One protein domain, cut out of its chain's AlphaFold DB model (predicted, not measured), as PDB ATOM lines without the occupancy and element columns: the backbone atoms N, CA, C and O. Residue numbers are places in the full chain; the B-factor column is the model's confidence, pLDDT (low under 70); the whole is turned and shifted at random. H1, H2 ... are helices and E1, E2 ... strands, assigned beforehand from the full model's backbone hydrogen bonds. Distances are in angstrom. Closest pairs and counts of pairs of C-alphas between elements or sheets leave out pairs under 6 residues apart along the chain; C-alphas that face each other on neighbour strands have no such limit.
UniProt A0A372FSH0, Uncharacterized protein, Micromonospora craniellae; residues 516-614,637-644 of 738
ATOM      1  N   SER A 516     182.840 205.912 146.250       88.25
ATOM      2  CA  SER A 516     181.728 205.029 145.911       88.25
ATOM      3  C   SER A 516     181.696 203.784 146.803       88.25
ATOM      4  O   SER A 516     182.739 203.205 147.118       88.25
ATOM      5  N   THR A 517     180.481 203.342 147.138       91.25
ATOM      6  CA  THR A 517     180.168 202.075 147.823       91.25
ATOM      7  C   THR A 517     181.002 200.915 147.277       91.25
ATOM      8  O   THR A 517     181.687 200.222 148.021       91.25
ATOM      9  N   GLU A 518     181.040 200.802 145.949       90.81
ATOM     10  CA  GLU A 518     181.812 199.819 145.187       90.81
ATOM     11  C   GLU A 518     183.314 199.804 145.521       90.81
ATOM     12  O   GLU A 518     183.927 198.743 145.615       90.81
ATOM     13  N   ARG A 519     183.935 200.976 145.720       93.06
ATOM     14  CA  ARG A 519     185.369 201.067 146.034       93.06
ATOM     15  C   ARG A 519     185.661 200.645 147.473       93.06
ATOM     16  O   ARG A 519     186.706 200.045 147.710       93.06
ATOM     17  N   GLN A 520     184.759 200.944 148.407       94.25
ATOM     18  CA  GLN A 520     184.884 200.498 149.798       94.25
ATOM     19  C   GLN A 520     184.673 198.981 149.900       94.25
ATOM     20  O   GLN A 520     185.512 198.298 150.481       94.25
ATOM     21  N   ARG A 521     183.635 198.449 149.237       95.69
ATOM     22  CA  ARG A 521     183.346 197.010 149.161       95.69
ATOM     23  C   ARG A 521     184.527 196.208 148.604       95.69
ATOM     24  O   ARG A 521     185.005 195.303 149.277       95.69
ATOM     25  N   ARG A 522     185.082 196.594 147.447       95.44
ATOM     26  CA  ARG A 522     186.256 195.908 146.869       95.44
ATOM     27  C   ARG A 522     187.501 195.986 147.755       95.44
ATOM     28  O   ARG A 522     188.296 195.050 147.769       95.44
ATOM     29  N   ALA A 523     187.701 197.094 148.476       95.19
ATOM     30  CA  ALA A 523     188.809 197.224 149.424       95.19
ATOM     31  C   ALA A 523     188.641 196.286 150.632       95.19
ATOM     32  O   ALA A 523     189.630 195.707 151.081       95.19
ATOM     33  N   PHE A 524     187.403 196.085 151.095       97.12
ATOM     34  CA  PHE A 524     187.081 195.104 152.125       97.12
ATOM     35  C   PHE A 524     187.274 193.669 151.623       97.12
ATOM     36  O   PHE A 524     188.016 192.921 152.244       97.12
ATOM     37  N   GLU A 525     186.702 193.302 150.474       96.38
ATOM     38  CA  GLU A 525     186.831 191.955 149.891       96.38
ATOM     39  C   GLU A 525     188.307 191.584 149.644       96.38
ATOM     40  O   GLU A 525     188.735 190.479 149.970       96.38
ATOM     41  N   THR A 526     189.123 192.534 149.166       96.00
ATOM     42  CA  THR A 526     190.576 192.342 148.982       96.00
ATOM     43  C   THR A 526     191.304 192.119 150.314       96.00
ATOM     44  O   THR A 526     192.196 191.275 150.393       96.00
ATOM     45  N   TRP A 527     190.941 192.868 151.362       96.69
ATOM     46  CA  TRP A 527     191.514 192.705 152.701       96.69
ATOM     47  C   TRP A 527     191.082 191.387 153.355       96.69
ATOM     48  O   TRP A 527     191.923 190.686 153.909       96.69
ATOM     49  N   PHE A 528     189.801 191.031 153.251       95.69
ATOM     50  CA  PHE A 528     189.229 189.820 153.837       95.69
ATOM     51  C   PHE A 528     189.890 188.569 153.249       95.69
ATOM     52  O   PHE A 528     190.290 187.682 153.999       95.69
ATOM     53  N   ILE A 529     190.091 188.534 151.926       95.06
ATOM     54  CA  ILE A 529     190.834 187.458 151.256       95.06
ATOM     55  C   ILE A 529     192.273 187.389 151.778       95.06
ATOM     56  O   ILE A 529     192.710 186.323 152.196       95.06
ATOM     57  N   ALA A 530     193.006 188.508 151.816       94.81
ATOM     58  CA  ALA A 530     194.384 188.511 152.318       94.81
ATOM     59  C   ALA A 530     194.480 188.013 153.775       94.81
ATOM     60  O   ALA A 530     195.350 187.208 154.098       94.81
ATOM     61  N   GLN A 531     193.543 188.423 154.633       94.44
ATOM     62  CA  GLN A 531     193.527 188.071 156.053       94.44
ATOM     63  C   GLN A 531     193.326 186.565 156.320       94.44
ATOM     64  O   GLN A 531     193.834 186.082 157.331       94.44
ATOM     65  N   HIS A 532     192.649 185.835 155.425       92.19
ATOM     66  CA  HIS A 532     192.473 184.374 155.502       92.19
ATOM     67  C   HIS A 532     193.525 183.580 154.708       92.19
ATOM     68  O   HIS A 532     193.577 182.362 154.800       92.19
ATOM     69  N   LEU A 533     194.391 184.245 153.936       91.81
ATOM     70  CA  LEU A 533     195.579 183.612 153.342       91.81
ATOM     71  C   LEU A 533     196.804 183.725 154.266       91.81
ATOM     72  O   LEU A 533     197.670 182.851 154.255       91.81
ATOM     73  N   ASP A 534     196.857 184.779 155.087       92.06
ATOM     74  CA  ASP A 534     197.906 185.021 156.087       92.06
ATOM     75  C   ASP A 534     197.617 184.356 157.459       92.06
ATOM     76  O   ASP A 534     198.409 184.500 158.393       92.06
ATOM     77  N   ASP A 535     196.503 183.628 157.613       87.12
ATOM     78  CA  ASP A 535     196.052 183.035 158.888       87.12
ATOM     79  C   ASP A 535     196.907 181.850 159.393       87.12
ATOM     80  O   ASP A 535     196.902 181.528 160.585       87.12
ATOM     81  N   GLY A 536     197.668 181.214 158.499       85.75
ATOM     82  CA  GLY A 536     198.483 180.030 158.773       85.75
ATOM     83  C   GLY A 536     197.732 178.690 158.771       85.75
ATOM     84  O   GLY A 536     198.368 177.660 158.999       85.75
ATOM     85  N   LEU A 537     196.425 178.664 158.485       85.56
ATOM     86  CA  LEU A 537     195.620 177.443 158.342       85.56
ATOM     87  C   LEU A 537     195.844 176.740 156.994       85.56
ATOM     88  O   LEU A 537     195.529 175.558 156.852       85.56
ATOM     89  N   GLY A 538     196.422 177.442 156.014       88.81
ATOM     90  CA  GLY A 538     196.745 176.891 154.693       88.81
ATOM     91  C   GLY A 538     195.573 176.880 153.709       88.81
ATOM     92  O   GLY A 538     195.639 176.171 152.704       88.81
ATOM     93  N   VAL A 539     194.526 177.664 153.990       89.06
ATOM     94  CA  VAL A 539     193.412 177.939 153.073       89.06
ATOM     95  C   VAL A 539     193.959 178.517 151.763       89.06
ATOM     96  O   VAL A 539     194.833 179.387 151.777       89.06
ATOM     97  N   ARG A 540     193.467 178.053 150.609       89.06
ATOM     98  CA  ARG A 540     193.790 178.674 149.314       89.06
ATOM     99  C   ARG A 540     192.740 179.711 148.945       89.06
ATOM    100  O   ARG A 540     191.587 179.615 149.341       89.06
ATOM    101  N   ALA A 541     193.108 180.639 148.064       87.12
ATOM    102  CA  ALA A 541     192.175 181.642 147.543       87.12
ATOM    103  C   ALA A 541     190.964 181.025 146.812       87.12
ATOM    104  O   ALA A 541     189.910 181.648 146.760       87.12
ATOM    105  N   ASP A 542     191.117 179.808 146.278       88.38
ATOM    106  CA  ASP A 542     190.054 179.042 145.618       88.38
ATOM    107  C   ASP A 542     189.122 178.310 146.611       88.38
ATOM    108  O   ASP A 542     188.041 177.878 146.218       88.38
ATOM    109  N   ASP A 543     189.542 178.158 147.876       89.69
ATOM    110  CA  ASP A 543     188.809 177.451 148.939       89.69
ATOM    111  C   ASP A 543     187.960 178.412 149.809       89.69
ATOM    112  O   ASP A 543     187.193 177.963 150.662       89.69
ATOM    113  N   LEU A 544     188.105 179.731 149.608       91.31
ATOM    114  CA  LEU A 544     187.351 180.780 150.304       91.31
ATOM    115  C   LEU A 544     185.945 180.934 149.702       91.31
ATOM    116  O   LEU A 544     185.798 181.327 148.544       91.31
ATOM    117  N   ASP A 545     184.908 180.712 150.510       92.56
ATOM    118  CA  ASP A 545     183.510 180.995 150.158       92.56
ATOM    119  C   ASP A 545     182.914 181.900 151.237       92.56
ATOM    120  O   ASP A 545     182.690 181.465 152.359       92.56
ATOM    121  N   PHE A 546     182.673 183.172 150.922       93.38
ATOM    122  CA  PHE A 546     182.101 184.136 151.861       93.38
ATOM    123  C   PHE A 546     181.183 185.119 151.133       93.38
ATOM    124  O   PHE A 546     181.454 185.515 150.001       93.38
ATOM    125  N   ASP A 547     180.112 185.546 151.802       92.81
ATOM    126  CA  ASP A 547     179.170 186.536 151.280       92.81
ATOM    127  C   ASP A 547     179.127 187.780 152.167       92.81
ATOM    128  O   ASP A 547     178.821 187.715 153.360       92.81
ATOM    129  N   VAL A 548     179.356 188.947 151.558       94.94
ATOM    130  CA  VAL A 548     179.044 190.253 152.157       94.94
ATOM    131  C   VAL A 548     177.524 190.440 152.116       94.94
ATOM    132  O   VAL A 548     176.977 190.956 151.137       94.94
ATOM    133  N   VAL A 549     176.844 189.982 153.170       94.06
ATOM    134  CA  VAL A 549     175.376 189.995 153.292       94.06
ATOM    135  C   VAL A 549     174.818 191.388 153.594       94.06
ATOM    136  O   VAL A 549     173.696 191.695 153.196       94.06
ATOM    137  N   VAL A 550     175.604 192.260 154.236       95.38
ATOM    138  CA  VAL A 550     175.286 193.687 154.420       95.38
ATOM    139  C   VAL A 550     176.544 194.529 154.214       95.38
ATOM    140  O   VAL A 550     177.616 194.180 154.704       95.38
ATOM    141  N   ALA A 551     176.390 195.660 153.521       96.69
ATOM    142  CA  ALA A 551     177.379 196.733 153.434       96.69
ATOM    143  C   ALA A 551     176.671 198.066 153.733       96.69
ATOM    144  O   ALA A 551     175.907 198.557 152.900       96.69
ATOM    145  N   ASP A 552     176.863 198.609 154.935       96.69
ATOM    146  CA  ASP A 552     176.059 199.708 155.488       96.69
ATOM    147  C   ASP A 552     176.862 200.502 156.538       96.69
ATOM    148  O   ASP A 552     177.813 199.987 157.104       96.69
ATOM    149  N   ASP A 553     176.486 201.749 156.807       96.69
ATOM    150  CA  ASP A 553     177.076 202.592 157.866       96.69
ATOM    151  C   ASP A 553     176.521 202.127 159.229       96.69
ATOM    152  O   ASP A 553     175.362 202.427 159.544       96.69
ATOM    153  N   LEU A 554     177.257 201.296 159.981       97.31
ATOM    154  CA  LEU A 554     176.733 200.584 161.159       97.31
ATOM    155  C   LEU A 554     176.927 201.345 162.472       97.31
ATOM    156  O   LEU A 554     176.104 201.163 163.376       97.31
ATOM    157  N   ASP A 555     177.958 202.184 162.602       96.19
ATOM    158  CA  ASP A 555     178.201 202.986 163.812       96.19
ATOM    159  C   ASP A 555     177.879 204.492 163.664       96.19
ATOM    160  O   ASP A 555     177.571 205.157 164.667       96.19
ATOM    161  N   GLY A 556     177.814 205.001 162.427       95.06
ATOM    162  CA  GLY A 556     177.470 206.380 162.085       95.06
ATOM    163  C   GLY A 556     178.647 207.291 161.716       95.06
ATOM    164  O   GLY A 556     178.447 208.511 161.683       95.06
ATOM    165  N   ASP A 557     179.853 206.765 161.478       94.56
ATOM    166  CA  ASP A 557     181.008 207.561 161.024       94.56
ATOM    167  C   ASP A 557     180.973 207.938 159.520       94.56
ATOM    168  O   ASP A 557     181.691 208.848 159.082       94.56
ATOM    169  N   ALA A 558     180.049 207.334 158.760       92.81
ATOM    170  CA  ALA A 558     179.835 207.482 157.318       92.81
ATOM    171  C   ALA A 558     180.909 206.879 156.387       92.81
ATOM    172  O   ALA A 558     181.006 207.275 155.213       92.81
ATOM    173  N   LEU A 559     181.670 205.903 156.875       93.94
ATOM    174  CA  LEU A 559     182.250 204.831 156.071       93.94
ATOM    175  C   LEU A 559     181.190 203.734 155.832       93.94
ATOM    176  O   LEU A 559     180.010 203.902 156.141       93.94
ATOM    177  N   LEU A 560     181.578 202.644 155.170       97.06
ATOM    178  CA  LEU A 560     180.750 201.443 155.075       97.06
ATOM    179  C   LEU A 560     181.384 200.333 155.887       97.06
ATOM    180  O   LEU A 560     182.551 200.009 155.674       97.06
ATOM    181  N   ASP A 561     180.590 199.733 156.754       97.44
ATOM    182  CA  ASP A 561     180.916 198.550 157.528       97.44
ATOM    183  C   ASP A 561     180.298 197.318 156.864       97.44
ATOM    184  O   ASP A 561     179.382 197.414 156.037       97.44
ATOM    185  N   PHE A 562     180.811 196.141 157.212       97.56
ATOM    186  CA  PHE A 562     180.515 194.909 156.490       97.56
ATOM    187  C   PHE A 562     180.067 193.812 157.443       97.56
ATOM    188  O   PHE A 562     180.727 193.528 158.441       97.56
ATOM    189  N   ILE A 563     178.959 193.156 157.106       96.19
ATOM    190  CA  ILE A 563     178.545 191.913 157.749       96.19
ATOM    191  C   ILE A 563     178.785 190.790 156.748       96.19
ATOM    192  O   ILE A 563     178.280 190.842 155.624       96.19
ATOM    193  N   VAL A 564     179.582 189.805 157.154       95.00
ATOM    194  CA  VAL A 564     180.012 188.685 156.314       95.00
ATOM    195  C   VAL A 564     179.499 187.379 156.891       95.00
ATOM    196  O   VAL A 564     179.706 187.112 158.072       95.00
ATOM    197  N   LEU A 565     178.878 186.563 156.045       92.44
ATOM    198  CA  LEU A 565     178.691 185.139 156.292       92.44
ATOM    199  C   LEU A 565     179.890 184.403 155.684       92.44
ATOM    200  O   LEU A 565     180.030 184.389 154.461       92.44
ATOM    201  N   ASP A 566     180.748 183.821 156.518       91.56
ATOM    202  CA  ASP A 566     181.879 183.011 156.053       91.56
ATOM    203  C   ASP A 566     181.475 181.533 156.007       91.56
ATOM    204  O   ASP A 566     181.080 180.968 157.027       91.56
ATOM    205  N   ARG A 567     181.540 180.936 154.813       89.56
ATOM    206  CA  ARG A 567     181.227 179.531 154.514       89.56
ATOM    207  C   ARG A 567     182.468 178.676 154.236       89.56
ATOM    208  O   ARG A 567     182.339 177.516 153.842       89.56
ATOM    209  N   THR A 568     183.667 179.222 154.424       88.44
ATOM    210  CA  THR A 568     184.929 178.509 154.206       88.44
ATOM    211  C   THR A 568     184.958 177.234 155.056       88.44
ATOM    212  O   THR A 568     184.771 177.272 156.272       88.44
ATOM    213  N   VAL A 569     185.197 176.079 154.424       76.56
ATOM    214  CA  VAL A 569     184.898 174.741 154.992       76.56
ATOM    215  C   VAL A 569     185.659 174.417 156.291       76.56
ATOM    216  O   VAL A 569     185.225 173.566 157.062       76.56
ATOM    217  N   LEU A 570     186.775 175.101 156.573       77.19
ATOM    218  CA  LEU A 570     187.525 174.951 157.830       77.19
ATOM    219  C   LEU A 570     186.957 175.770 159.007       77.19
ATOM    220  O   LEU A 570     187.367 175.548 160.146       77.19
ATOM    221  N   TYR A 571     186.029 176.696 158.748       69.81
ATOM    222  CA  TYR A 571     185.447 177.612 159.737       69.81
ATOM    223  C   TYR A 571     184.007 177.264 160.141       69.81
ATOM    224  O   TYR A 571     183.611 177.562 161.272       69.81
ATOM    225  N   CYS A 572     183.232 176.611 159.270       77.06
ATOM    226  CA  CYS A 572     181.900 176.110 159.619       77.06
ATOM    227  C   CYS A 572     181.994 174.770 160.355       77.06
ATOM    228  O   CYS A 572     182.697 173.851 159.933       77.06
ATOM    229  N   GLY A 573     181.283 174.652 161.477       73.00
ATOM    230  CA  GLY A 573     181.214 173.422 162.268       73.00
ATOM    231  C   GLY A 573     179.840 172.762 162.190       73.00
ATOM    232  O   GLY A 573     178.928 173.264 161.552       73.00
ATOM    233  N   SER A 574     179.615 171.693 162.958       62.41
ATOM    234  CA  SER A 574     178.277 171.082 163.100       62.41
ATOM    235  C   SER A 574     177.239 171.965 163.822       62.41
ATOM    236  O   SER A 574     176.080 171.568 163.960       62.41
ATOM    237  N   ALA A 575     177.654 173.148 164.288       62.62
ATOM    238  CA  ALA A 575     176.805 174.232 164.780       62.62
ATOM    239  C   ALA A 575     176.492 175.295 163.702       62.62
ATOM    240  O   ALA A 575     175.722 176.213 163.976       62.62
ATOM    241  N   GLY A 576     177.066 175.156 162.503       75.00
ATOM    242  CA  GLY A 576     176.954 176.070 161.376       75.00
ATOM    243  C   GLY A 576     178.174 176.950 161.120       75.00
ATOM    244  O   GLY A 576     179.214 176.843 161.782       75.00
ATOM    245  N   CYS A 577     177.998 177.836 160.147       83.50
ATOM    246  CA  CYS A 577     178.891 178.925 159.777       83.50
ATOM    247  C   CYS A 577     178.750 180.166 160.685       83.50
ATOM    248  O   CYS A 577     177.777 180.343 161.424       83.50
ATOM    249  N   TRP A 578     179.726 181.075 160.613       85.69
ATOM    250  CA  TRP A 578     179.750 182.288 161.438       85.69
ATOM    251  C   TRP A 578     179.384 183.531 160.626       85.69
ATOM    252  O   TRP A 578     179.911 183.768 159.539       85.69
ATOM    253  N   THR A 579     178.511 184.365 161.192       91.12
ATOM    254  CA  THR A 579     178.259 185.722 160.691       91.12
ATOM    255  C   THR A 579     179.085 186.714 161.501       91.12
ATOM    256  O   THR A 579     178.869 186.849 162.704       91.12
ATOM    257  N   THR A 580     180.018 187.420 160.865       94.69
ATOM    258  CA  THR A 580     180.942 188.353 161.533       94.69
ATOM    259  C   THR A 580     180.726 189.788 161.055       94.69
ATOM    260  O   THR A 580     180.599 190.043 159.858       94.69
ATOM    261  N   VAL A 581     180.695 190.736 161.996       96.69
ATOM    262  CA  VAL A 581     180.567 192.178 161.731       96.69
ATOM    263  C   VAL A 581     181.935 192.840 161.815       96.69
ATOM    264  O   VAL A 581     182.600 192.755 162.849       96.69
ATOM    265  N   TYR A 582     182.317 193.547 160.756       98.00
ATOM    266  CA  TYR A 582     183.561 194.296 160.638       98.00
ATOM    267  C   TYR A 582     183.273 195.791 160.497       98.00
ATOM    268  O   TYR A 582     182.658 196.195 159.509       98.00
ATOM    269  N   LEU A 583     183.756 196.608 161.439       97.56
ATOM    270  CA  LEU A 583     183.779 198.064 161.260       97.56
ATOM    271  C   LEU A 583     185.013 198.494 160.466       97.56
ATOM    272  O   LEU A 583     186.105 197.945 160.660       97.56
ATOM    273  N   THR A 584     184.861 199.506 159.620       97.38
ATOM    274  CA  THR A 584     185.942 200.078 158.811       97.38
ATOM    275  C   THR A 584     186.645 201.198 159.570       97.38
ATOM    276  O   THR A 584     186.150 202.311 159.643       97.38
ATOM    277  N   GLN A 585     187.857 200.957 160.077       95.56
ATOM    278  CA  GLN A 585     188.675 202.029 160.668       95.56
ATOM    279  C   GLN A 585     189.329 202.905 159.589       95.56
ATOM    280  O   GLN A 585     189.556 204.100 159.780       95.56
ATOM    281  N   SER A 586     189.695 202.294 158.460       93.06
ATOM    282  CA  SER A 586     190.092 202.955 157.211       93.06
ATOM    283  C   SER A 586     190.168 201.923 156.074       93.06
ATOM    284  O   SER A 586     190.009 200.724 156.297       93.06
ATOM    285  N   LEU A 587     190.420 202.354 154.833       89.00
ATOM    286  CA  LEU A 587     190.631 201.427 153.710       89.00
ATOM    287  C   LEU A 587     191.752 200.422 154.012       89.00
ATOM    288  O   LEU A 587     192.890 200.827 154.246       89.00
ATOM    289  N   GLY A 588     191.451 199.124 153.937       91.06
ATOM    290  CA  GLY A 588     192.426 198.074 154.255       91.06
ATOM    291  C   GLY A 588     192.666 197.869 155.758       91.06
ATOM    292  O   GLY A 588     193.603 197.163 156.121       91.06
ATOM    293  N   SER A 589     191.859 198.481 156.631       95.19
ATOM    294  CA  SER A 589     191.956 198.347 158.085       95.19
ATOM    295  C   SER A 589     190.558 198.248 158.693       95.19
ATOM    296  O   SER A 589     189.845 199.239 158.854       95.19
ATOM    297  N   TYR A 590     190.179 197.018 159.022       97.06
ATOM    298  CA  TYR A 590     188.853 196.652 159.503       97.06
ATOM    299  C   TYR A 590     188.987 195.910 160.834       97.06
ATOM    300  O   TYR A 590     190.019 195.299 161.114       97.06
ATOM    301  N   THR A 591     187.972 195.980 161.690       96.88
ATOM    302  CA  THR A 591     187.982 195.337 163.013       96.88
ATOM    303  C   THR A 591     186.717 194.524 163.201       96.88
ATOM    304  O   THR A 591     185.623 195.070 163.101       96.88
ATOM    305  N   SER A 592     186.870 193.231 163.503       96.31
ATOM    306  CA  SER A 592     185.748 192.401 163.942       96.31
ATOM    307  C   SER A 592     185.236 192.911 165.291       96.31
ATOM    308  O   SER A 592     185.998 193.019 166.254       96.31
ATOM    309  N   VAL A 593     183.952 193.257 165.342       95.88
ATOM    310  CA  VAL A 593     183.272 193.828 166.519       95.88
ATOM    311  C   VAL A 593     182.134 192.952 167.039       95.88
ATOM    312  O   VAL A 593     181.559 193.243 168.085       95.88
ATOM    313  N   GLY A 594     181.792 191.883 166.324       92.31
ATOM    314  CA  GLY A 594     180.758 190.927 166.703       92.31
ATOM    315  C   GLY A 594     180.821 189.686 165.823       92.31
ATOM    316  O   GLY A 594     181.165 189.781 164.647       92.31
ATOM    317  N   MET A 595     180.495 188.535 166.402       91.25
ATOM    318  CA  MET A 595     180.436 187.241 165.727       91.25
ATOM    319  C   MET A 595     179.213 186.488 166.257       91.25
ATOM    320  O   MET A 595     179.011 186.423 167.473       91.25
ATOM    321  N   PHE A 596     178.389 185.975 165.349       87.25
ATOM    322  CA  PHE A 596     177.078 185.378 165.617       87.25
ATOM    323  C   PHE A 596     177.004 183.993 164.966       87.25
ATOM    324  O   PHE A 596     177.593 183.778 163.902       87.25
ATOM    325  N   GLY A 597     176.320 183.049 165.612       77.81
ATOM    326  CA  GLY A 597     176.311 181.644 165.194       77.81
ATOM    327  C   GLY A 597     175.108 181.341 164.312       77.81
ATOM    328  O   GLY A 597     173.972 181.486 164.758       77.81
ATOM    329  N   VAL A 598     175.338 180.903 163.074       65.75
ATOM    330  CA  VAL A 598     174.272 180.649 162.100       65.75
ATOM    331  C   VAL A 598     174.383 179.214 161.594       65.75
ATOM    332  O   VAL A 598     175.278 178.897 160.819       65.75
ATOM    333  N   GLY A 599     173.458 178.345 162.023       62.53
ATOM    334  CA  GLY A 599     173.368 176.952 161.558       62.53
ATOM    335  C   GLY A 599     173.395 176.839 160.027       62.53
ATOM    336  O   GLY A 599     172.902 177.736 159.353       62.53
ATOM    337  N   ASP A 600     173.901 175.749 159.447       54.06
ATOM    338  CA  ASP A 600     174.040 175.670 157.977       54.06
ATOM    339  C   ASP A 600     172.688 175.664 157.239       54.06
ATOM    340  O   ASP A 600     172.518 176.375 156.249       54.06
ATOM    341  N   GLU A 601     171.661 174.988 157.773       52.09
ATOM    342  CA  GLU A 601     170.269 175.140 157.292       52.09
ATOM    343  C   GLU A 601     169.737 176.576 157.481       52.09
ATOM    344  O   GLU A 601     168.811 177.017 156.798       52.09
ATOM    345  N   MET A 602     170.353 177.330 158.391       54.72
ATOM    346  CA  MET A 602     170.079 178.733 158.689       54.72
ATOM    347  C   MET A 602     170.978 179.691 157.897       54.72
ATOM    348  O   MET A 602     170.857 180.891 158.093       54.72
ATOM    349  N   ALA A 603     171.817 179.234 156.955       46.12
ATOM    350  CA  ALA A 603     172.692 180.098 156.146       46.12
ATOM    351  C   ALA A 603     171.935 181.087 155.223       46.12
ATOM    352  O   ALA A 603     172.545 181.923 154.559       46.12
ATOM    353  N   LYS A 604     170.594 181.030 155.207       49.03
ATOM    354  CA  LYS A 604     169.688 182.078 154.701       49.03
ATOM    355  C   LYS A 604     169.154 183.005 155.808       49.03
ATOM    356  O   LYS A 604     168.080 183.591 155.655       49.03
ATOM    357  N   ALA A 605     169.860 183.121 156.932       54.69
ATOM    358  CA  ALA A 605     169.512 184.017 158.025       54.69
ATOM    359  C   ALA A 605     169.311 185.422 157.465       54.69
ATOM    360  O   ALA A 605     170.151 185.936 156.724       54.69
ATOM    361  N   THR A 606     168.185 186.050 157.800       76.50
ATOM    362  CA  THR A 606     167.852 187.365 157.244       76.50
ATOM    363  C   THR A 606     168.595 188.448 158.014       76.50
ATOM    364  O   THR A 606     168.016 189.170 158.823       76.50
ATOM    365  N   VAL A 607     169.904 188.528 157.759       90.81
ATOM    366  CA  VAL A 607     170.803 189.539 158.313       90.81
ATOM    367  C   VAL A 607     170.333 190.912 157.850       90.81
ATOM    368  O   VAL A 607     170.291 191.210 156.657       90.81
ATOM    369  N   ARG A 608     169.912 191.733 158.810       93.06
ATOM    370  CA  ARG A 608     169.225 193.009 158.585       93.06
ATOM    371  C   ARG A 608     169.759 194.064 159.537       93.06
ATOM    372  O   ARG A 608     170.194 193.748 160.642       93.06
ATOM    373  N   THR A 609     169.683 195.325 159.125       95.38
ATOM    374  CA  THR A 609     170.015 196.477 159.970       95.38
ATOM    375  C   THR A 609     168.775 197.332 160.216       95.38
ATOM    376  O   THR A 609     167.881 197.423 159.374       95.38
ATOM    377  N   ARG A 610     168.710 197.981 161.381       95.50
ATOM    378  CA  ARG A 610     167.745 199.058 161.674       95.50
ATOM    379  C   ARG A 610     168.398 200.128 162.536       95.50
ATOM    380  O   ARG A 610     169.362 199.841 163.237       95.50
ATOM    381  N   SER A 611     167.854 201.341 162.544       96.31
ATOM    382  CA  SER A 611     168.294 202.394 163.468       96.31
ATOM    383  C   SER A 611     168.195 201.916 164.922       96.31
ATOM    384  O   SER A 611     167.098 201.611 165.390       96.31
ATOM    385  N   GLY A 612     169.336 201.833 165.609       91.06
ATOM    386  CA  GLY A 612     169.438 201.374 166.992       91.06
ATOM    387  C   GLY A 612     169.488 202.540 167.980       91.06
ATOM    388  O   GLY A 612     168.949 203.625 167.747       91.06
ATOM    389  N   SER A 613     170.154 202.332 169.117       85.00
ATOM    390  CA  SER A 613     170.313 203.368 170.139       85.00
ATOM    391  C   SER A 613     171.454 204.344 169.813       85.00
ATOM    392  O   SER A 613     172.594 204.130 170.228       85.00
ATOM    393  N   GLY A 614     171.136 205.452 169.140       91.31
ATOM    394  CA  GLY A 614     172.073 206.551 168.867       91.31
ATOM    395  C   GLY A 614     172.302 206.752 167.371       91.31
ATOM    396  O   GLY A 614     171.339 206.851 166.618       91.31
ATOM    397  N   MET A 637     174.965 197.612 169.340       96.50
ATOM    398  CA  MET A 637     176.298 198.189 169.531       96.50
ATOM    399  C   MET A 637     176.447 198.753 170.954       96.50
ATOM    400  O   MET A 637     175.691 199.631 171.376       96.50
ATOM    401  N   ARG A 638     177.433 198.269 171.716       95.44
ATOM    402  CA  ARG A 638     177.772 198.746 173.063       95.44
ATOM    403  C   ARG A 638     179.291 198.781 173.219       95.44
ATOM    404  O   ARG A 638     179.955 197.776 173.037       95.44
ATOM    405  N   GLN A 639     179.840 199.938 173.592       94.62
ATOM    406  CA  GLN A 639     181.284 200.117 173.844       94.62
ATOM    407  C   GLN A 639     182.206 199.741 172.658       94.62
ATOM    408  O   GLN A 639     183.372 199.424 172.872       94.62
ATOM    409  N   GLY A 640     181.702 199.812 171.420       93.81
ATOM    410  CA  GLY A 640     182.450 199.443 170.210       93.81
ATOM    411  C   GLY A 640     182.378 197.958 169.836       93.81
ATOM    412  O   GLY A 640     183.112 197.535 168.950       93.81
ATOM    413  N   SER A 641     181.515 197.166 170.483       96.62
ATOM    414  CA  SER A 641     181.207 195.793 170.073       96.62
ATOM    415  C   SER A 641     179.704 195.536 169.967       96.62
ATOM    416  O   SER A 641     178.891 196.118 170.691       96.62
ATOM    417  N   TYR A 642     179.308 194.644 169.063       96.25
ATOM    418  CA  TYR A 642     177.935 194.161 168.987       96.25
ATOM    419  C   TYR A 642     177.681 193.142 170.093       96.25
ATOM    420  O   TYR A 642     178.349 192.115 170.196       96.25
ATOM    421  N   SER A 643     176.685 193.430 170.928       95.06
ATOM    422  CA  SER A 643     176.317 192.597 172.071       95.06
ATOM    423  C   SER A 643     174.874 192.132 171.949       95.06
ATOM    424  O   SER A 643     173.994 192.920 171.586       95.06
ATOM    425  N   PHE A 644     174.618 190.864 172.276       95.31
ATOM    426  CA  PHE A 644     173.263 190.329 172.239       95.31
ATOM    427  C   PHE A 644     172.342 191.124 173.179       95.31
ATOM    428  O   PHE A 644     172.718 191.497 174.299       95.31
TER     429      PHE A 644
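Overview. This is residues 516 to 614 and 637 to 644 of the 738 residues of an uncharacterized protein of Micromonospora craniellae (UniProt A0A372FSH0). A strongly twisted sheet of four antiparallel strands has one long helix, H1, packed slantwise over one face, in two layers. Short strands E5 and E6 lie by edge strands E1 and E4. The printed part has 107 residues, running H1 E1 E2 E3 E4 E5 E6; the sheet's order is E1 - E2 - E3 - E4, a meander, each strand the antiparallel neighbour of the one before. The class is mixed, helices and strands; the whole is compact and rounded, with a radius of gyration of the C-alphas of 13.9 A and spans of 39 by 28 by 23 A.

Along the chain. H1, residues 517 to 533, begins at C-alpha 517 (180.168, 202.075, 147.823) and measures 24.7 A. E1 is residues 546 to 552, 17.1 A, and E2 561 to 566, 15.6 A. E3, residues 577 to 586, measures 26.6 A; E4, residues 589 to 598, measures 25.3 A and bends by 58 degrees at residue 593. E5 is residues 608 to 611, 10.6 A; E6, residues 641 to 644, 9.9 A, ends at C-alpha 644 (173.263, 190.329, 172.239).

Arrangement. In hairpin E1 and E2, N 547 and O 565 are 2.9 A apart, within hydrogen-bond range; so are N 564 and O 580 in hairpin E2 and E3, 2.9 A, and N 581 and O 594 in hairpin E3 and E4, 2.9 A. H1 is on the sheet at a height of 6.2 A, only just over E2 and E3, with 3 C-alphas falling on each; its closest C-alphas to E1 are Arg 521 and Ala 551, 7.3 A. In H1 every O i to N i+4 pair is within hydrogen-bond range. E5 and E6 pair with no named strand; the closest C-alphas of E4 and E6, Val 593 and Ser 641, are 4.6 A apart.

Size, cuts and confidence. The C-alphas farthest apart, Gly 538 and Gly 614, are 41.1 A apart. Residues 615 to 636 are not printed, and C-alphas 614 and 637 are 9.4 A apart across the cut. The link from H1 to E1 is long, 12 residues. Mean pLDDT of the printed part is 88.5; residues 571, 574 to 575 and 598 to 605 are under 70.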